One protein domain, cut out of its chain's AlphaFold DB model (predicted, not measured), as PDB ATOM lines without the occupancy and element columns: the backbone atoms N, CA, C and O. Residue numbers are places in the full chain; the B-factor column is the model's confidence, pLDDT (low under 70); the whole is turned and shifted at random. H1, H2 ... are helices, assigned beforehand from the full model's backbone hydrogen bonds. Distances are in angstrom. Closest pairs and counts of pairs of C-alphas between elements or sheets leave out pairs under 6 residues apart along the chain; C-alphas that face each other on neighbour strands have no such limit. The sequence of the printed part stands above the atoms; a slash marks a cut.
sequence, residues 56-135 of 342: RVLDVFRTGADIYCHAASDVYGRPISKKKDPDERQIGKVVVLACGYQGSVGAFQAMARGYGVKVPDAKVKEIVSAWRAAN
ATOM      1  N   ARG A  56     126.754 105.505 120.250       95.56
ATOM      2  CA  ARG A  56     126.998 104.079 119.975       95.56
ATOM      3  C   ARG A  56     126.626 103.707 118.539       95.56
ATOM      4  O   ARG A  56     127.364 102.987 117.875       95.56
ATOM      5  N   VAL A  57     125.482 104.190 118.059       96.88
ATOM      6  CA  VAL A  57     125.014 103.934 116.690       96.88
ATOM      7  C   VAL A  57     125.798 104.779 115.686       96.88
ATOM      8  O   VAL A  57     126.151 104.289 114.613       96.88
ATOM      9  N   LEU A  58     126.123 106.028 116.029       97.38
ATOM     10  CA  LEU A  58     126.952 106.886 115.181       97.38
ATOM     11  C   LEU A  58     128.360 106.304 114.970       97.38
ATOM     12  O   LEU A  58     128.891 106.410 113.868       97.38
ATOM     13  N   ASP A  59     128.939 105.629 115.960       96.94
ATOM     14  CA  ASP A  59     130.245 104.970 115.840       96.94
ATOM     15  C   ASP A  59     130.226 103.773 114.880       96.94
ATOM     16  O   ASP A  59     131.158 103.597 114.088       96.94
ATOM     17  N   VAL A  60     129.139 102.993 114.848       96.12
ATOM     18  CA  VAL A  60     128.941 101.941 113.827       96.12
ATOM     19  C   VAL A  60     129.017 102.549 112.426       96.12
ATOM     20  O   VAL A  60     129.681 102.024 111.534       96.12
ATOM     21  N   PHE A  61     128.393 103.708 112.245       96.75
ATOM     22  CA  PHE A  61     128.400 104.421 110.977       96.75
ATOM     23  C   PHE A  61     129.754 105.043 110.626       96.75
ATOM     24  O   PHE A  61     130.150 104.989 109.461       96.75
ATOM     25  N   ARG A  62     130.474 105.604 111.605       94.81
ATOM     26  CA  ARG A  62     131.818 106.184 111.418       94.81
ATOM     27  C   ARG A  62     132.865 105.130 111.060       94.81
ATOM     28  O   ARG A  62     133.799 105.430 110.326       94.81
ATOM     29  N   THR A  63     132.700 103.899 111.544       94.38
ATOM     30  CA  THR A  63     133.585 102.767 111.216       94.38
ATOM     31  C   THR A  63     133.257 102.099 109.876       94.38
ATOM     32  O   THR A  63     133.978 101.198 109.453       94.38
ATOM     33  N   GLY A  64     132.186 102.524 109.191       92.56
ATOM     34  CA  GLY A  64     131.733 101.918 107.934       92.56
ATOM     35  C   GLY A  64     131.055 100.554 108.109       92.56
ATOM     36  O   GLY A  64     130.855  99.836 107.129       92.56
ATOM     37  N   ALA A  65     130.704 100.174 109.341       93.12
ATOM     38  CA  ALA A  65     130.013  98.924 109.613       93.12
ATOM     39  C   ALA A  65     128.532  98.989 109.193       93.12
ATOM     40  O   ALA A  65     127.887 100.039 109.199       93.12
ATOM     41  N   ASP A  66     127.969  97.834 108.833       95.31
ATOM     42  CA  ASP A  66     126.556  97.722 108.470       95.31
ATOM     43  C   ASP A  66     125.692  97.699 109.741       95.31
ATOM     44  O   ASP A  66     125.704  96.727 110.501       95.31
ATOM     45  N   ILE A  67     124.922  98.768 109.962       96.12
ATOM     46  CA  ILE A  67     124.049  98.918 111.135       96.12
ATOM     47  C   ILE A  67     123.018  97.792 111.275       96.12
ATOM     48  O   ILE A  67     122.648  97.422 112.387       96.12
ATOM     49  N   TYR A  68     122.572  97.203 110.168       96.50
ATOM     50  CA  TYR A  68     121.600  96.117 110.203       96.50
ATOM     51  C   TYR A  68     122.270  94.802 110.590       96.50
ATOM     52  O   TYR A  68     121.703  94.037 111.364       96.50
ATOM     53  N   CYS A  69     123.505  94.559 110.140       96.50
ATOM     54  CA  CYS A  69     124.314  93.456 110.660       96.50
ATOM     55  C   CYS A  69     124.633  93.643 112.146       96.50
ATOM     56  O   CYS A  69     124.559  92.677 112.902       96.50
ATOM     57  N   HIS A  70     124.942  94.869 112.578       95.75
ATOM     58  CA  HIS A  70     125.170  95.168 113.989       95.75
ATOM     59  C   HIS A  70     123.923  94.848 114.824       95.75
ATOM     60  O   HIS A  70     123.994  94.071 115.771       95.75
ATOM     61  N   ALA A  71     122.764  95.391 114.448       95.06
ATOM     62  CA  ALA A  71     121.512  95.148 115.159       95.06
ATOM     63  C   ALA A  71     121.115  93.665 115.153       95.06
ATOM     64  O   ALA A  71     120.651  93.145 116.163       95.06
ATOM     65  N   ALA A  72     121.325  92.960 114.040       94.25
ATOM     66  CA  ALA A  72     121.104  91.521 113.986       94.25
ATOM     67  C   ALA A  72     122.074  90.769 114.916       94.25
ATOM     68  O   ALA A  72     121.660  89.847 115.609       94.25
ATOM     69  N   SER A  73     123.339  91.183 114.996       95.19
ATOM     70  CA  SER A  73     124.316  90.555 115.895       95.19
ATOM     71  C   SER A  73     123.902  90.677 117.361       95.19
ATOM     72  O   SER A  73     123.987  89.693 118.096       95.19
ATOM     73  N   ASP A  74     123.358  91.833 117.754       91.56
ATOM     74  CA  ASP A  74     122.785  92.050 119.089       91.56
ATOM     75  C   ASP A  74     121.590  91.106 119.351       91.56
ATOM     76  O   ASP A  74     121.456  90.543 120.436       91.56
ATOM     77  N   VAL A  75     120.734  90.886 118.346       89.94
ATOM     78  CA  VAL A  75     119.550  90.010 118.444       89.94
ATOM     79  C   VAL A  75     119.919  88.531 118.552       89.94
ATOM     80  O   VAL A  75     119.323  87.804 119.349       89.94
ATOM     81  N   TYR A  76     120.858  88.073 117.725       90.19
ATOM     82  CA  TYR A  76     121.221  86.658 117.612       90.19
ATOM     83  C   TYR A  76     122.359  86.248 118.555       90.19
ATOM     84  O   TYR A  76     122.641  85.057 118.675       90.19
ATOM     85  N   GLY A  77     123.026  87.202 119.214       92.75
ATOM     86  CA  GLY A  77     124.146  86.935 120.121       92.75
ATOM     87  C   GLY A  77     125.385  86.360 119.423       92.75
ATOM     88  O   GLY A  77     126.230  85.748 120.074       92.75
ATOM     89  N   ARG A  78     125.494  86.524 118.098       95.56
ATOM     90  CA  ARG A  78     126.633  86.085 117.276       95.56
ATOM     91  C   ARG A  78     126.934  87.118 116.190       95.56
ATOM     92  O   ARG A  78     126.006  87.794 115.755       95.56
ATOM     93  N   PRO A  79     128.174  87.205 115.680       95.88
ATOM     94  CA  PRO A  79     128.473  88.049 114.527       95.88
ATOM     95  C   PRO A  79     127.618  87.679 113.303       95.88
ATOM     96  O   PRO A  79     127.557  86.509 112.913       95.88
ATOM     97  N   ILE A  80     126.987  88.690 112.704       96.69
ATOM     98  CA  ILE A  80     126.201  88.621 111.462       96.69
ATOM     99  C   ILE A  80     126.932  89.395 110.365       96.69
ATOM    100  O   ILE A  80     127.454  90.484 110.601       96.69
ATOM    101  N   SER A  81     126.943  88.868 109.141       95.81
ATOM    102  CA  SER A  81     127.555  89.528 107.985       95.81
ATOM    103  C   SER A  81     126.612  89.599 106.787       95.81
ATOM    104  O   SER A  81     125.917  88.640 106.470       95.81
ATOM    105  N   LYS A  82     126.650  90.710 106.038       93.00
ATOM    106  CA  LYS A  82     125.782  90.929 104.864       93.00
ATOM    107  C   LYS A  82     125.886  89.819 103.812       93.00
ATOM    108  O   LYS A  82     124.900  89.527 103.149       93.00
ATOM    109  N   LYS A  83     127.071  89.217 103.648       93.00
ATOM    110  CA  LYS A  83     127.318  88.177 102.635       93.00
ATOM    111  C   LYS A  83     126.898  86.775 103.079       93.00
ATOM    112  O   LYS A  83     126.478  86.004 102.227       93.00
ATOM    113  N   LYS A  84     127.067  86.424 104.359       93.50
ATOM    114  CA  LYS A  84     126.801  85.057 104.849       93.50
ATOM    115  C   LYS A  84     125.414  84.907 105.467       93.50
ATOM    116  O   LYS A  84     124.884  83.807 105.462       93.50
ATOM    117  N   ASP A  85     124.852  86.002 105.971       94.12
ATOM    118  CA  ASP A  85     123.661  86.018 106.822       94.12
ATOM    119  C   ASP A  85     122.628  87.065 106.321       94.12
ATOM    120  O   ASP A  85     122.246  87.980 107.065       94.12
ATOM    121  N   PRO A  86     122.226  87.045 105.030       92.19
ATOM    122  CA  PRO A  86     121.359  88.080 104.461       92.19
ATOM    123  C   PRO A  86     119.968  88.127 105.117       92.19
ATOM    124  O   PRO A  86     119.432  89.220 105.313       92.19
ATOM    125  N   ASP A  87     119.423  86.977 105.517       90.25
ATOM    126  CA  ASP A  87     118.101  86.880 106.144       90.25
ATOM    127  C   ASP A  87     118.124  87.399 107.592       90.25
ATOM    128  O   ASP A  87     117.249  88.169 107.998       90.25
ATOM    129  N   GLU A  88     119.161  87.074 108.373       91.88
ATOM    130  CA  GLU A  88     119.317  87.643 109.718       91.88
ATOM    131  C   GLU A  88     119.577  89.149 109.675       91.88
ATOM    132  O   GLU A  88     119.018  89.904 110.477       91.88
ATOM    133  N   ARG A  89     120.371  89.621 108.704       94.31
ATOM    134  CA  ARG A  89     120.541  91.059 108.459       94.31
ATOM    135  C   ARG A  89     119.197  91.734 108.182       94.31
ATOM    136  O   ARG A  89     118.983  92.865 108.623       94.31
ATOM    137  N   GLN A  90     118.285  91.055 107.487       91.06
ATOM    138  CA  GLN A  90     116.955  91.584 107.214       91.06
ATOM    139  C   GLN A  90     116.141  91.797 108.495       91.06
ATOM    140  O   GLN A  90     115.479  92.826 108.637       91.06
ATOM    141  N   ILE A  91     116.258  90.894 109.473       91.25
ATOM    142  CA  ILE A  91     115.688  91.100 110.810       91.25
ATOM    143  C   ILE A  91     116.330  92.294 111.515       91.25
ATOM    144  O   ILE A  91     115.613  93.111 112.091       91.25
ATOM    145  N   GLY A  92     117.649  92.462 111.411       94.56
ATOM    146  CA  GLY A  92     118.330  93.656 111.917       94.56
ATOM    147  C   GLY A  92     117.765  94.958 111.337       94.56
ATOM    148  O   GLY A  92     117.562  95.928 112.067       94.56
ATOM    149  N   LYS A  93     117.409  94.964 110.047       93.50
ATOM    150  CA  LYS A  93     116.724  96.096 109.404       93.50
ATOM    151  C   LYS A  93     115.339  96.357 109.989       93.50
ATOM    152  O   LYS A  93     115.033  97.507 110.301       93.50
ATOM    153  N   VAL A  94     114.537  95.310 110.199       92.25
ATOM    154  CA  VAL A  94     113.228  95.437 110.863       92.25
ATOM    155  C   VAL A  94     113.380  96.042 112.255       92.25
ATOM    156  O   VAL A  94     112.634  96.947 112.618       92.25
ATOM    157  N   VAL A  95     114.363  95.574 113.024       93.31
ATOM    158  CA  VAL A  95     114.633  96.067 114.376       93.31
ATOM    159  C   VAL A  95     114.947  97.556 114.360       93.31
ATOM    160  O   VAL A  95     114.277  98.311 115.059       93.31
ATOM    161  N   VAL A  96     115.919  97.987 113.552       95.25
ATOM    162  CA  VAL A  96     116.356  99.391 113.507       95.25
ATOM    163  C   VAL A  96     115.212 100.315 113.089       95.25
ATOM    164  O   VAL A  96     114.975 101.319 113.753       95.25
ATOM    165  N   LEU A  97     114.475  99.964 112.032       92.56
ATOM    166  CA  LEU A  97     113.444 100.842 111.475       92.56
ATOM    167  C   LEU A  97     112.146 100.832 112.288       92.56
ATOM    168  O   LEU A  97     111.551 101.883 112.497       92.56
ATOM    169  N   ALA A  98     111.702  99.677 112.791       92.25
ATOM    170  CA  ALA A  98     110.496  99.627 113.614       92.25
ATOM    171  C   ALA A  98     110.759 100.190 115.016       92.25
ATOM    172  O   ALA A  98     109.991 101.021 115.503       92.25
ATOM    173  N   CYS A  99     111.836  99.753 115.676       95.38
ATOM    174  CA  CYS A  99     112.109 100.183 117.044       95.38
ATOM    175  C   CYS A  99     112.531 101.647 117.090       95.38
ATOM    176  O   CYS A  99     112.125 102.317 118.029       95.38
ATOM    177  N   GLY A 100     113.241 102.149 116.069       96.44
ATOM    178  CA  GLY A 100     113.676 103.541 115.952       96.44
ATOM    179  C   GLY A 100     112.556 104.569 116.108       96.44
ATOM    180  O   GLY A 100     112.804 105.642 116.627       96.44
ATOM    181  N   TYR A 101     111.311 104.239 115.774       96.69
ATOM    182  CA  TYR A 101     110.181 105.170 115.880       96.69
ATOM    183  C   TYR A 101     109.135 104.697 116.893       96.69
ATOM    184  O   TYR A 101     107.925 104.797 116.682       96.69
ATOM    185  N   GLN A 102     109.616 104.150 118.017       95.56
ATOM    186  CA  GLN A 102     108.812 103.645 119.137       95.56
ATOM    187  C   GLN A 102     107.888 102.471 118.766       95.56
ATOM    188  O   GLN A 102     106.995 102.095 119.535       95.56
ATOM    189  N   GLY A 103     108.128 101.821 117.625       93.50
ATOM    190  CA  GLY A 103     107.428 100.609 117.233       93.50
ATOM    191  C   GLY A 103     107.569  99.507 118.284       93.50
ATOM    192  O   GLY A 103     108.549  99.404 119.026       93.50
ATOM    193  N   SER A 104     106.529  98.686 118.376       90.56
ATOM    194  CA  SER A 104     106.492  97.487 119.213       90.56
ATOM    195  C   SER A 104     106.077  96.295 118.346       90.56
ATOM    196  O   SER A 104     106.248  96.329 117.129       90.56
ATOM    197  N   VAL A 105     105.502  95.259 118.953       89.75
ATOM    198  CA  VAL A 105     105.140  93.996 118.298       89.75
ATOM    199  C   VAL A 105     104.377  94.214 116.991       89.75
ATOM    200  O   VAL A 105     104.784  93.694 115.961       89.75
ATOM    201  N   GLY A 106     103.330  95.044 116.986       87.81
ATOM    202  CA  GLY A 106     102.531  95.284 115.778       87.81
ATOM    203  C   GLY A 106     103.331  95.878 114.610       87.81
ATOM    204  O   GLY A 106     103.231  95.382 113.490       87.81
ATOM    205  N   ALA A 107     104.154  96.898 114.874       89.12
ATOM    206  CA  ALA A 107     104.993  97.538 113.857       89.12
ATOM    207  C   ALA A 107     106.076  96.580 113.339       89.12
ATOM    208  O   ALA A 107     106.286  96.471 112.132       89.12
ATOM    209  N   PHE A 108     106.700  95.829 114.249       91.12
ATOM    210  CA  PHE A 108     107.678  94.804 113.906       91.12
ATOM    211  C   PHE A 108     107.063  93.734 113.000       91.12
ATOM    212  O   PHE A 108     107.608  93.449 111.942       91.12
ATOM    213  N   GLN A 109     105.906  93.175 113.371       89.06
ATOM    214  CA  GLN A 109     105.232  92.136 112.586       89.06
ATOM    215  C   GLN A 109     104.782  92.648 111.216       89.06
ATOM    216  O   GLN A 109     104.885  91.927 110.224       89.06
ATOM    217  N   ALA A 110     104.280  93.886 111.145       87.94
ATOM    218  CA  ALA A 110     103.880  94.500 109.883       87.94
ATOM    219  C   ALA A 110     105.068  94.611 108.916       87.94
ATOM    220  O   ALA A 110     104.944  94.236 107.752       87.94
ATOM    221  N   MET A 111     106.225  95.053 109.412       88.19
ATOM    222  CA  MET A 111     107.433  95.184 108.601       88.19
ATOM    223  C   MET A 111     108.070  93.823 108.279       88.19
ATOM    224  O   MET A 111     108.416  93.568 107.129       88.19
ATOM    225  N   ALA A 112     108.155  92.911 109.253       86.62
ATOM    226  CA  ALA A 112     108.686  91.559 109.069       86.62
ATOM    227  C   ALA A 112     107.888  90.753 108.031       86.62
ATOM    228  O   ALA A 112     108.476  90.016 107.237       86.62
ATOM    229  N   ARG A 113     106.562  90.952 107.968       85.12
ATOM    230  CA  ARG A 113     105.697  90.337 106.951       85.12
ATOM    231  C   ARG A 113     106.118  90.701 105.530       85.12
ATOM    232  O   ARG A 113     106.075  89.832 104.667       85.12
ATOM    233  N   GLY A 114     106.549  91.943 105.298       75.81
ATOM    234  CA  GLY A 114     107.057  92.387 103.996       75.81
ATOM    235  C   GLY A 114     108.321  91.647 103.546       75.81
ATOM    236  O   GLY A 114     108.615  91.607 102.358       75.81
ATOM    237  N   TYR A 115     109.032  91.016 104.482       74.88
ATOM    238  CA  TYR A 115     110.226  90.212 104.222       74.88
ATOM    239  C   TYR A 115     109.977  88.706 104.343       74.88
ATOM    240  O   TYR A 115     110.920  87.926 104.330       74.88
ATOM    241  N   GLY A 116     108.718  88.283 104.496       75.81
ATOM    242  CA  GLY A 116     108.366  86.872 104.652       75.81
ATOM    243  C   GLY A 116     108.799  86.255 105.985       75.81
ATOM    244  O   GLY A 116     108.735  85.035 106.131       75.81
ATOM    245  N   VAL A 117     109.201  87.061 106.976       75.31
ATOM    246  CA  VAL A 117     109.691  86.553 108.263       75.31
ATOM    247  C   VAL A 117     108.579  86.552 109.310       75.31
ATOM    248  O   VAL A 117     107.849  87.530 109.472       75.31
ATOM    249  N   LYS A 118     108.461  85.446 110.054       78.81
ATOM    250  CA  LYS A 118     107.556  85.313 111.203       78.81
ATOM    251  C   LYS A 118     108.369  85.086 112.469       78.81
ATOM    252  O   LYS A 118     109.043  84.070 112.599       78.81
ATOM    253  N   VAL A 119     108.271  86.018 113.411       82.94
ATOM    254  CA  VAL A 119     108.903  85.917 114.734       82.94
ATOM    255  C   VAL A 119     107.790  85.853 115.782       82.94
ATOM    256  O   VAL A 119     106.867  86.654 115.688       82.94
ATOM    257  N   PRO A 120     107.810  84.942 116.769       88.31
ATOM    258  CA  PRO A 120     106.785  84.914 117.814       88.31
ATOM    259  C   PRO A 120     106.730  86.223 118.619       88.31
ATOM    260  O   PRO A 120     107.771  86.769 118.980       88.31
ATOM    261  N   ASP A 121     105.530  86.694 118.972       88.06
ATOM    262  CA  ASP A 121     105.325  87.973 119.678       88.06
ATOM    263  C   ASP A 121     106.122  88.093 120.985       88.06
ATOM    264  O   ASP A 121     106.634  89.167 121.300       88.06
ATOM    265  N   ALA A 122     106.257  86.998 121.740       87.75
ATOM    266  CA  ALA A 122     107.075  86.962 122.955       87.75
ATOM    267  C   ALA A 122     108.543  87.301 122.652       87.75
ATOM    268  O   ALA A 122     109.132  88.163 123.306       87.75
ATOM    269  N   LYS A 123     109.096  86.715 121.585       88.44
ATOM    270  CA  LYS A 123     110.465  86.985 121.150       88.44
ATOM    271  C   LYS A 123     110.623  88.411 120.625       88.44
ATOM    272  O   LYS A 123     111.622  89.062 120.912       88.44
ATOM    273  N   VAL A 124     109.620  88.937 119.922       91.19
ATOM    274  CA  VAL A 124     109.621  90.342 119.488       91.19
ATOM    275  C   VAL A 124     109.655  91.292 120.688       91.19
ATOM    276  O   VAL A 124     110.400  92.269 120.663       91.19
ATOM    277  N   LYS A 125     108.909  91.011 121.764       92.38
ATOM    278  CA  LYS A 125     108.949  91.824 122.995       92.38
ATOM    279  C   LYS A 125     110.335  91.835 123.639       92.38
ATOM    280  O   LYS A 125     110.783  92.903 124.053       92.38
ATOM    281  N   GLU A 126     111.016  90.690 123.698       93.44
ATOM    282  CA  GLU A 126     112.404  90.610 124.175       93.44
ATOM    283  C   GLU A 126     113.334  91.476 123.318       93.44
ATOM    284  O   GLU A 126     114.063  92.306 123.856       93.44
ATOM    285  N   ILE A 127     113.252  91.338 121.989       93.75
ATOM    286  CA  ILE A 127     114.071  92.096 121.031       93.75
ATOM    287  C   ILE A 127     113.849  93.603 121.190       93.75
ATOM    288  O   ILE A 127     114.809  94.357 121.314       93.75
ATOM    289  N   VAL A 128     112.589  94.046 121.227       94.75
ATOM    290  CA  VAL A 128     112.236  95.463 121.401       94.75
ATOM    291  C   VAL A 128     112.763  95.994 122.736       94.75
ATOM    292  O   VAL A 128     113.278  97.109 122.790       94.75
ATOM    293  N   SER A 129     112.649  95.213 123.812       95.19
ATOM    294  CA  SER A 129     113.111  95.630 125.143       95.19
ATOM    295  C   SER A 129     114.631  95.761 125.192       95.19
ATOM    296  O   SER A 129     115.139  96.778 125.661       95.19
ATOM    297  N   ALA A 130     115.351  94.779 124.644       95.38
ATOM    298  CA  ALA A 130     116.805  94.813 124.532       95.38
ATOM    299  C   ALA A 130     117.279  95.981 123.656       95.38
ATOM    300  O   ALA A 130     118.180  96.718 124.051       95.38
ATOM    301  N   TRP A 131     116.630  96.214 122.509       96.19
ATOM    302  CA  TRP A 131     116.966  97.334 121.630       96.19
ATOM    303  C   TRP A 131     116.771  98.679 122.332       96.19
ATOM    304  O   TRP A 131     117.644  99.536 122.256       96.19
ATOM    305  N   ARG A 132     115.662  98.875 123.056       97.12
ATOM    306  CA  ARG A 132     115.420 100.126 123.797       97.12
ATOM    307  C   ARG A 132     116.463 100.348 124.890       97.12
ATOM    308  O   ARG A 132     116.941 101.465 125.040       97.12
ATOM    309  N   ALA A 133     116.847  99.294 125.609       96.50
ATOM    310  CA  ALA A 133     117.909  99.373 126.610       96.50
ATOM    311  C   ALA A 133     119.277  99.721 125.992       96.50
ATOM    312  O   ALA A 133     120.060 100.440 126.606       96.50
ATOM    313  N   ALA A 134     119.551  99.247 124.773       95.50
ATOM    314  CA  ALA A 134     120.798  99.499 124.051       95.50
ATOM    315  C   ALA A 134     120.845 100.843 123.294       95.50
ATOM    316  O   ALA A 134     121.906 101.205 122.787       95.50
ATOM    317  N   ASN A 135     119.719 101.556 123.175       97.50
ATOM    318  CA  ASN A 135     119.624 102.841 122.469       97.50
ATOM    319  C   ASN A 135     118.888 103.893 123.325       97.50
ATOM    320  O   ASN A 135     117.822 104.388 122.933       97.50
TER     321      ASN A 135
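AT A GLANCE: This is residues 56 to 135 of the 342 residues of the protein "DNA polymerase family A" of Methylobacterium brachiatum (UniProt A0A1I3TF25). H3 lies in the middle, with H2 crossing it on one side and H4 folding back beside it on the other as an open helical hairpin. H5 lies across the linked end of that hairpin, while H1 sits at one end of the domain and meets H2 only at a corner. The printed part has 80 residues, with five named helices in the order H1 to H5 and no named strand; the class is all helix. The whole is compact, with a radius of gyration of the C-alphas of 11.8 A and spans of 32 by 26 by 20 A.

HOW THE PARTS SIT: H1, residues 56 to 62, and H2, residues 67 to 76, touch only at the corner, where the closest C-alphas, of Val 60 and Ile 67, are 6.3 A apart. H2 touches H3, residues 86 to 100, about perpendicular at 80 degrees, with the C-alphas of Ala 72 and Gly 92 closest at 4.1 A. H3 and H4, residues 105 to 114, form a hairpin at a steep tilt of 40 degrees, opposite ways; the closest C-alphas, of Ala 98 and Phe 108, are 5.6 A apart. H5, residues 121 to 134, touches H3 with residues 127 to 132 alone, closest at the C-alphas of Val 128 and Cys 99, 6.4 A. H5 touches H4 about perpendicular at 75 degrees, with the C-alphas of Val 124 and Val 105 closest at 5.9 A. H1 is apart from H3, H4 and H5. Each O i to N i+4 pair is within hydrogen-bond range in H2, H3 and H5, against 2 of 3 in H1 and 5 of 6 in H4.

IN THESE COORDINATES: H1 begins at C-alpha 56 (126.998, 104.079, 119.975). H3 measures 20.7 A and H5 19.8 A, from first to last C-alpha. H5 ends at C-alpha 134 (120.798, 99.499, 124.051).

THE WHOLE: The C-alphas farthest apart, of Arg 62 and Pro 120, are 33.5 A apart. The printed part has no cut and no long link, and no printed residue is under 70 in pLDDT.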